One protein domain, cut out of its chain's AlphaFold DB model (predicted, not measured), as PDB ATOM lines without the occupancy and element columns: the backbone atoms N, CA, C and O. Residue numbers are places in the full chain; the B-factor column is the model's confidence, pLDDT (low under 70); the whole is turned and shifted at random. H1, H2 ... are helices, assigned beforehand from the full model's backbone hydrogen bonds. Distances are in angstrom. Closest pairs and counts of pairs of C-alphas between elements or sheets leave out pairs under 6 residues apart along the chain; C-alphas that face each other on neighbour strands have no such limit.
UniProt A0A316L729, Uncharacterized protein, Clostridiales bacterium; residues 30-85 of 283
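AT A GLANCE: This is residues 30 to 85 of the 283 residues of an uncharacterized protein of Clostridiales bacterium (UniProt A0A316L729). Two helices, H1 and then H2, meet near their last residues at a steep angle, and a long loop, residues 45 to 73, makes the other end of the model. The first residues of H1, 30 to 35, stick out. The printed part has 56 residues, with two named helices and no named strand; its class is all helix, though under half of the residues are in named elements. It is only just loose, close to compact, with a radius of gyration of the C-alphas of 12.6 A and spans of 34 by 26 by 16 A.

HOW THE PARTS SIT: Begin with H1, residues 30 to 44, and look at its residues 40 to 44, which alone touch H2, residues 74 to 85. On H2, residues 80 to 85 alone touch H1. The closest C-alphas of the two helices, those of Leu 40 and Cys 84, are 5.9 A apart. The helices run opposite ways at a steep tilt of 69 degrees, only just short of about perpendicular. In H1 and H2 every O i to N i+4 pair is within hydrogen-bond range.

IN THESE COORDINATES: Find C-alpha 30 at (141.425, 143.448, 114.209); from there H1 runs 21.9 A to C-alpha 44. H2 runs 16.5 A from C-alpha 74 at (116.968, 142.028, 103.710) to C-alpha 85 at (130.859, 150.156, 99.925).

THE WHOLE: The C-alphas of Ser 32 and Gly 62, the two farthest apart, are 34.5 A apart. The printed part has no cut, and the link from H1 to H2, 29 residues, is long. The mean pLDDT of the printed part is 88.8, and no printed residue is under 70.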
ATOM      1  N   LYS A  30     142.733 143.395 114.874       81.00
ATOM      2  CA  LYS A  30     141.425 143.448 114.209       81.00
ATOM      3  C   LYS A  30     141.006 144.875 113.822       81.00
ATOM      4  O   LYS A  30     139.937 145.064 113.240       81.00
ATOM      5  N   GLY A  31     141.856 145.875 114.073       83.88
ATOM      6  CA  GLY A  31     141.524 147.292 113.896       83.88
ATOM      7  C   GLY A  31     141.013 147.658 112.497       83.88
ATOM      8  O   GLY A  31     140.043 148.402 112.381       83.88
ATOM      9  N   SER A  32     141.586 147.097 111.427       84.25
ATOM     10  CA  SER A  32     141.134 147.376 110.052       84.25
ATOM     11  C   SER A  32     139.713 146.878 109.777       84.25
ATOM     12  O   SER A  32     138.942 147.554 109.099       84.25
ATOM     13  N   VAL A  33     139.354 145.707 110.313       85.50
ATOM     14  CA  VAL A  33     138.024 145.104 110.138       85.50
ATOM     15  C   VAL A  33     136.985 145.902 110.916       85.50
ATOM     16  O   VAL A  33     135.942 146.256 110.374       85.50
ATOM     17  N   GLU A  34     137.286 146.228 112.170       88.12
ATOM     18  CA  GLU A  34     136.398 147.029 113.016       88.12
ATOM     19  C   GLU A  34     136.204 148.419 112.425       88.12
ATOM     20  O   GLU A  34     135.071 148.862 112.258       88.12
ATOM     21  N   LYS A  35     137.282 149.040 111.935       90.56
ATOM     22  CA  LYS A  35     137.171 150.338 111.283       90.56
ATOM     23  C   LYS A  35     136.350 150.290 109.994       90.56
ATOM     24  O   LYS A  35     135.633 151.246 109.704       90.56
ATOM     25  N   ALA A  36     136.430 149.207 109.221       89.75
ATOM     26  CA  ALA A  36     135.591 149.030 108.039       89.75
ATOM     27  C   ALA A  36     134.102 148.962 108.415       89.75
ATOM     28  O   ALA A  36     133.288 149.654 107.799       89.75
ATOM     29  N   PHE A  37     133.748 148.205 109.461       91.06
ATOM     30  CA  PHE A  37     132.382 148.186 109.986       91.06
ATOM     31  C   PHE A  37     131.951 149.562 110.493       91.06
ATOM     32  O   PHE A  37     130.877 150.021 110.110       91.06
ATOM     33  N   ASP A  38     132.790 150.259 111.256       91.94
ATOM     34  CA  ASP A  38     132.495 151.607 111.749       91.94
ATOM     35  C   ASP A  38     132.218 152.590 110.607       91.94
ATOM     36  O   ASP A  38     131.299 153.401 110.689       91.94
ATOM     37  N   LEU A  39     132.999 152.532 109.521       92.25
ATOM     38  CA  LEU A  39     132.816 153.399 108.355       92.25
ATOM     39  C   LEU A  39     131.503 153.108 107.621       92.25
ATOM     40  O   LEU A  39     130.833 154.044 107.181       92.25
ATOM     41  N   LEU A  40     131.134 151.832 107.479       93.50
ATOM     42  CA  LEU A  40     129.858 151.440 106.879       93.50
ATOM     43  C   LEU A  40     128.686 151.881 107.765       93.50
ATOM     44  O   LEU A  40     127.792 152.587 107.300       93.50
ATOM     45  N   GLN A  41     128.726 151.526 109.050       92.88
ATOM     46  CA  GLN A  41     127.686 151.851 110.025       92.88
ATOM     47  C   GLN A  41     127.517 153.358 110.199       92.88
ATOM     48  O   GLN A  41     126.397 153.860 110.140       92.88
ATOM     49  N   GLY A  42     128.616 154.098 110.334       93.06
ATOM     50  CA  GLY A  42     128.594 155.553 110.451       93.06
ATOM     51  C   GLY A  42     127.982 156.251 109.235       93.06
ATOM     52  O   GLY A  42     127.516 157.382 109.357       93.06
ATOM     53  N   ARG A  43     127.936 155.589 108.069       93.31
ATOM     54  CA  ARG A  43     127.286 156.131 106.874       93.31
ATOM     55  C   ARG A  43     125.781 155.889 106.864       93.31
ATOM     56  O   ARG A  43     125.041 156.832 106.597       93.31
ATOM     57  N   TYR A  44     125.331 154.657 107.111       93.94
ATOM     58  CA  TYR A  44     123.908 154.331 106.981       93.94
ATOM     59  C   TYR A  44     123.097 154.627 108.248       93.94
ATOM     60  O   TYR A  44     121.948 155.038 108.122       93.94
ATOM     61  N   LYS A  45     123.657 154.462 109.459       93.19
ATOM     62  CA  LYS A  45     122.895 154.617 110.715       93.19
ATOM     63  C   LYS A  45     122.199 155.983 110.822       93.19
ATOM     64  O   LYS A  45     120.999 155.991 111.076       93.19
ATOM     65  N   PRO A  46     122.859 157.124 110.518       92.75
ATOM     66  CA  PRO A  46     122.200 158.431 110.582       92.75
ATOM     67  C   PRO A  46     121.043 158.597 109.587       92.75
ATOM     68  O   PRO A  46     120.118 159.363 109.847       92.75
ATOM     69  N   LEU A  47     121.101 157.907 108.443       93.50
ATOM     70  CA  LEU A  47     120.099 157.996 107.376       93.50
ATOM     71  C   LEU A  47     118.899 157.073 107.614       93.50
ATOM     72  O   LEU A  47     117.814 157.346 107.112       93.50
ATOM     73  N   LEU A  48     119.093 155.997 108.379       92.06
ATOM     74  CA  LEU A  48     118.090 154.964 108.658       92.06
ATOM     75  C   LEU A  48     117.519 155.058 110.081       92.06
ATOM     76  O   LEU A  48     116.981 154.088 110.623       92.06
ATOM     77  N   LYS A  49     117.635 156.228 110.711       88.06
ATOM     78  CA  LYS A  49     117.053 156.467 112.029       88.06
ATOM     79  C   LYS A  49     115.540 156.232 111.970       88.06
ATOM     80  O   LYS A  49     114.869 156.731 111.069       88.06
ATOM     81  N   ARG A  50     115.002 155.498 112.948       85.56
ATOM     82  CA  ARG A  50     113.591 155.058 113.002       85.56
ATOM     83  C   ARG A  50     113.169 154.061 111.916       85.56
ATOM     84  O   ARG A  50     111.983 153.937 111.624       85.56
ATOM     85  N   GLN A  51     114.128 153.369 111.302       89.06
ATOM     86  CA  GLN A  51     113.882 152.269 110.359       89.06
ATOM     87  C   GLN A  51     114.444 150.940 110.890       89.06
ATOM     88  O   GLN A  51     114.906 150.091 110.129       89.06
ATOM     89  N   GLY A  52     114.449 150.775 112.217       84.44
ATOM     90  CA  GLY A  52     114.936 149.570 112.894       84.44
ATOM     91  C   GLY A  52     116.450 149.517 113.131       84.44
ATOM     92  O   GLY A  52     116.974 148.468 113.505       84.44
ATOM     93  N   VAL A  53     117.172 150.629 112.943       87.88
ATOM     94  CA  VAL A  53     118.573 150.748 113.377       87.88
ATOM     95  C   VAL A  53     118.640 150.831 114.896       87.88
ATOM     96  O   VAL A  53     118.032 151.713 115.492       87.88
ATOM     97  N   ILE A  54     119.418 149.932 115.500       85.19
ATOM     98  CA  ILE A  54     119.690 149.925 116.938       85.19
ATOM     99  C   ILE A  54     120.659 151.064 117.271       85.19
ATOM    100  O   ILE A  54     121.785 151.105 116.759       85.19
ATOM    101  N   GLU A  55     120.196 151.963 118.130       83.62
ATOM    102  CA  GLU A  55     120.942 153.104 118.656       83.62
ATOM    103  C   GLU A  55     121.592 152.755 120.010       83.62
ATOM    104  O   GLU A  55     121.374 151.677 120.569       83.62
ATOM    105  N   GLU A  56     122.439 153.646 120.528       82.38
ATOM    106  CA  GLU A  56     123.201 153.410 121.767       82.38
ATOM    107  C   GLU A  56     122.318 153.304 123.024       82.38
ATOM    108  O   GLU A  56     122.720 152.651 123.982       82.38
ATOM    109  N   ASP A  57     121.105 153.865 122.997       81.19
ATOM    110  CA  ASP A  57     120.106 153.797 124.073       81.19
ATOM    111  C   ASP A  57     119.347 152.457 124.119       81.19
ATOM    112  O   ASP A  57     118.398 152.285 124.885       81.19
ATOM    113  N   PHE A  58     119.747 151.468 123.316       79.06
ATOM    114  CA  PHE A  58     119.133 150.145 123.324       79.06
ATOM    115  C   PHE A  58     119.139 149.518 124.730       79.06
ATOM    116  O   PHE A  58     120.188 149.333 125.339       79.06
ATOM    117  N   GLN A  59     117.952 149.121 125.207       77.94
ATOM    118  CA  GLN A  59     117.672 148.615 126.567       77.94
ATOM    119  C   GLN A  59     117.662 149.666 127.689       77.94
ATOM    120  O   GLN A  59     117.425 149.308 128.847       77.94
ATOM    121  N   GLU A  60     117.823 150.952 127.378       86.12
ATOM    122  CA  GLU A  60     117.597 152.021 128.346       86.12
ATOM    123  C   GLU A  60     116.100 152.281 128.577       86.12
ATOM    124  O   GLU A  60     115.220 151.969 127.766       86.12
ATOM    125  N   ARG A  61     115.774 152.861 129.737       76.50
ATOM    126  CA  ARG A  61     114.387 153.143 130.117       76.50
ATOM    127  C   ARG A  61     113.820 154.263 129.239       76.50
ATOM    128  O   ARG A  61     114.160 155.424 129.432       76.50
ATOM    129  N   GLY A  62     112.884 153.912 128.359       78.62
ATOM    130  CA  GLY A  62     112.243 154.845 127.424       78.62
ATOM    131  C   GLY A  62     112.709 154.696 125.975       78.62
ATOM    132  O   GLY A  62     112.168 155.386 125.113       78.62
ATOM    133  N   ALA A  63     113.651 153.786 125.705       81.12
ATOM    134  CA  ALA A  63     114.064 153.454 124.351       81.12
ATOM    135  C   ALA A  63     112.908 152.808 123.556       81.12
ATOM    136  O   ALA A  63     112.132 152.025 124.123       81.12
ATOM    137  N   PRO A  64     112.762 153.127 122.257       80.56
ATOM    138  CA  PRO A  64     111.755 152.509 121.403       80.56
ATOM    139  C   PRO A  64     112.059 151.022 121.173       80.56
ATOM    140  O   PRO A  64     113.208 150.582 121.209       80.56
ATOM    141  N   ASP A  65     111.026 150.225 120.889       84.31
ATOM    142  CA  ASP A  65     111.244 148.867 120.386       84.31
ATOM    143  C   ASP A  65     111.626 148.935 118.901       84.31
ATOM    144  O   ASP A  65     110.768 148.998 118.023       84.31
ATOM    145  N   TYR A  66     112.929 148.912 118.614       84.25
ATOM    146  CA  TYR A  66     113.462 148.992 117.248       84.25
ATOM    147  C   TYR A  66     112.957 147.872 116.327       84.25
ATOM    148  O   TYR A  66     112.976 148.030 115.108       84.25
ATOM    149  N   ARG A  67     112.459 146.749 116.870       83.62
ATOM    150  CA  ARG A  67     111.844 145.687 116.053       83.62
ATOM    151  C   ARG A  67     110.539 146.151 115.423       83.62
ATOM    152  O   ARG A  67     110.226 145.746 114.311       83.62
ATOM    153  N   MET A  68     109.802 147.013 116.121       85.56
ATOM    154  CA  MET A  68     108.556 147.601 115.632       85.56
ATOM    155  C   MET A  68     108.802 148.684 114.575       85.56
ATOM    156  O   MET A  68     107.899 149.007 113.810       85.56
ATOM    157  N   GLU A  69     110.016 149.235 114.520       86.62
ATOM    158  CA  GLU A  69     110.432 150.234 113.529       86.62
ATOM    159  C   GLU A  69     111.086 149.613 112.284       86.62
ATOM    160  O   GLU A  69     111.381 150.327 111.324       86.62
ATOM    161  N   ALA A  70     111.331 148.298 112.281       87.00
ATOM    162  CA  ALA A  70     111.952 147.601 111.165       87.00
ATOM    163  C   ALA A  70     111.047 147.650 109.924       87.00
ATOM    164  O   ALA A  70     110.010 146.992 109.859       87.00
ATOM    165  N   SER A  71     111.454 148.446 108.935       89.94
ATOM    166  CA  SER A  71     110.693 148.686 107.703       89.94
ATOM    167  C   SER A  71     111.384 148.176 106.441       89.94
ATOM    168  O   SER A  71     110.751 148.107 105.392       89.94
ATOM    169  N   LEU A  72     112.663 147.806 106.540       92.62
ATOM    170  CA  LEU A  72     113.472 147.345 105.419       92.62
ATOM    171  C   LEU A  72     113.483 145.821 105.329       92.62
ATOM    172  O   LEU A  72     113.701 145.114 106.317       92.62
ATOM    173  N   THR A  73     113.339 145.315 104.113       93.31
ATOM    174  CA  THR A  73     113.637 143.924 103.781       93.31
ATOM    175  C   THR A  73     115.148 143.683 103.750       93.31
ATOM    176  O   THR A  73     115.954 144.600 103.566       93.31
ATOM    177  N   LEU A  74     115.559 142.415 103.860       91.56
ATOM    178  CA  LEU A  74     116.968 142.028 103.710       91.56
ATOM    179  C   LEU A  74     117.547 142.471 102.356       91.56
ATOM    180  O   LEU A  74     118.701 142.892 102.284       91.56
ATOM    181  N   TYR A  75     116.745 142.401 101.289       93.12
ATOM    182  CA  TYR A  75     117.155 142.824  99.953       93.12
ATOM    183  C   TYR A  75     117.441 144.330  99.901       93.12
ATOM    184  O   TYR A  75     118.517 144.731  99.461       93.12
ATOM    185  N   GLU A  76     116.534 145.163 100.416       95.12
ATOM    186  CA  GLU A  76     116.716 146.623 100.459       95.12
ATOM    187  C   GLU A  76     117.914 147.020 101.323       95.12
ATOM    188  O   GLU A  76     118.735 147.841 100.912       95.12
ATOM    189  N   PHE A  77     118.077 146.388 102.489       94.81
ATOM    190  CA  PHE A  77     119.236 146.646 103.339       94.81
ATOM    191  C   PHE A  77     120.555 146.246 102.657       94.81
ATOM    192  O   PHE A  77     121.547 146.970 102.751       94.81
ATOM    193  N   THR A  78     120.562 145.147 101.896       95.44
ATOM    194  CA  THR A  78     121.729 144.729 101.101       95.44
ATOM    195  C   THR A  78     122.111 145.795 100.072       95.44
ATOM    196  O   THR A  78     123.291 146.131  99.959       95.44
ATOM    197  N   GLN A  79     121.135 146.399  99.382       96.50
ATOM    198  CA  GLN A  79     121.395 147.505  98.450       96.50
ATOM    199  C   GLN A  79     122.040 148.707  99.153       96.50
ATOM    200  O   GLN A  79     123.009 149.281  98.655       96.50
ATOM    201  N   ILE A  80     121.554 149.061 100.346       95.56
ATOM    202  CA  ILE A  80     122.111 150.166 101.137       95.56
ATOM    203  C   ILE A  80     123.577 149.898 101.501       95.56
ATOM    204  O   ILE A  80     124.424 150.784 101.351       95.56
ATOM    205  N   VAL A  81     123.899 148.678 101.942       95.56
ATOM    206  CA  VAL A  81     125.279 148.282 102.262       95.56
ATOM    207  C   VAL A  81     126.171 148.358 101.019       95.56
ATOM    208  O   VAL A  81     127.266 148.920 101.102       95.56
ATOM    209  N   ILE A  82     125.700 147.886  99.860       96.44
ATOM    210  CA  ILE A  82     126.430 147.982  98.584       96.44
ATOM    211  C   ILE A  82     126.735 149.446  98.245       96.44
ATOM    212  O   ILE A  82     127.883 149.784  97.955       96.44
ATOM    213  N   HIS A  83     125.753 150.344  98.352       96.19
ATOM    214  CA  HIS A  83     125.974 151.771  98.111       96.19
ATOM    215  C   HIS A  83     126.996 152.390  99.078       96.19
ATOM    216  O   HIS A  83     127.800 153.228  98.664       96.19
ATOM    217  N   CYS A  84     127.020 151.961 100.344       95.19
ATOM    218  CA  CYS A  84     128.033 152.406 101.306       95.19
ATOM    219  C   CYS A  84     129.447 151.931 100.924       95.19
ATOM    220  O   CYS A  84     130.406 152.693 101.064       95.19
ATOM    221  N   ILE A  85     129.583 150.703 100.411       94.44
ATOM    222  CA  ILE A  85     130.859 150.156  99.925       94.44
ATOM    223  C   ILE A  85     131.345 150.934  98.698       94.44
ATOM    224  O   ILE A  85     132.486 151.394  98.686       94.44
TER     225      ILE A  85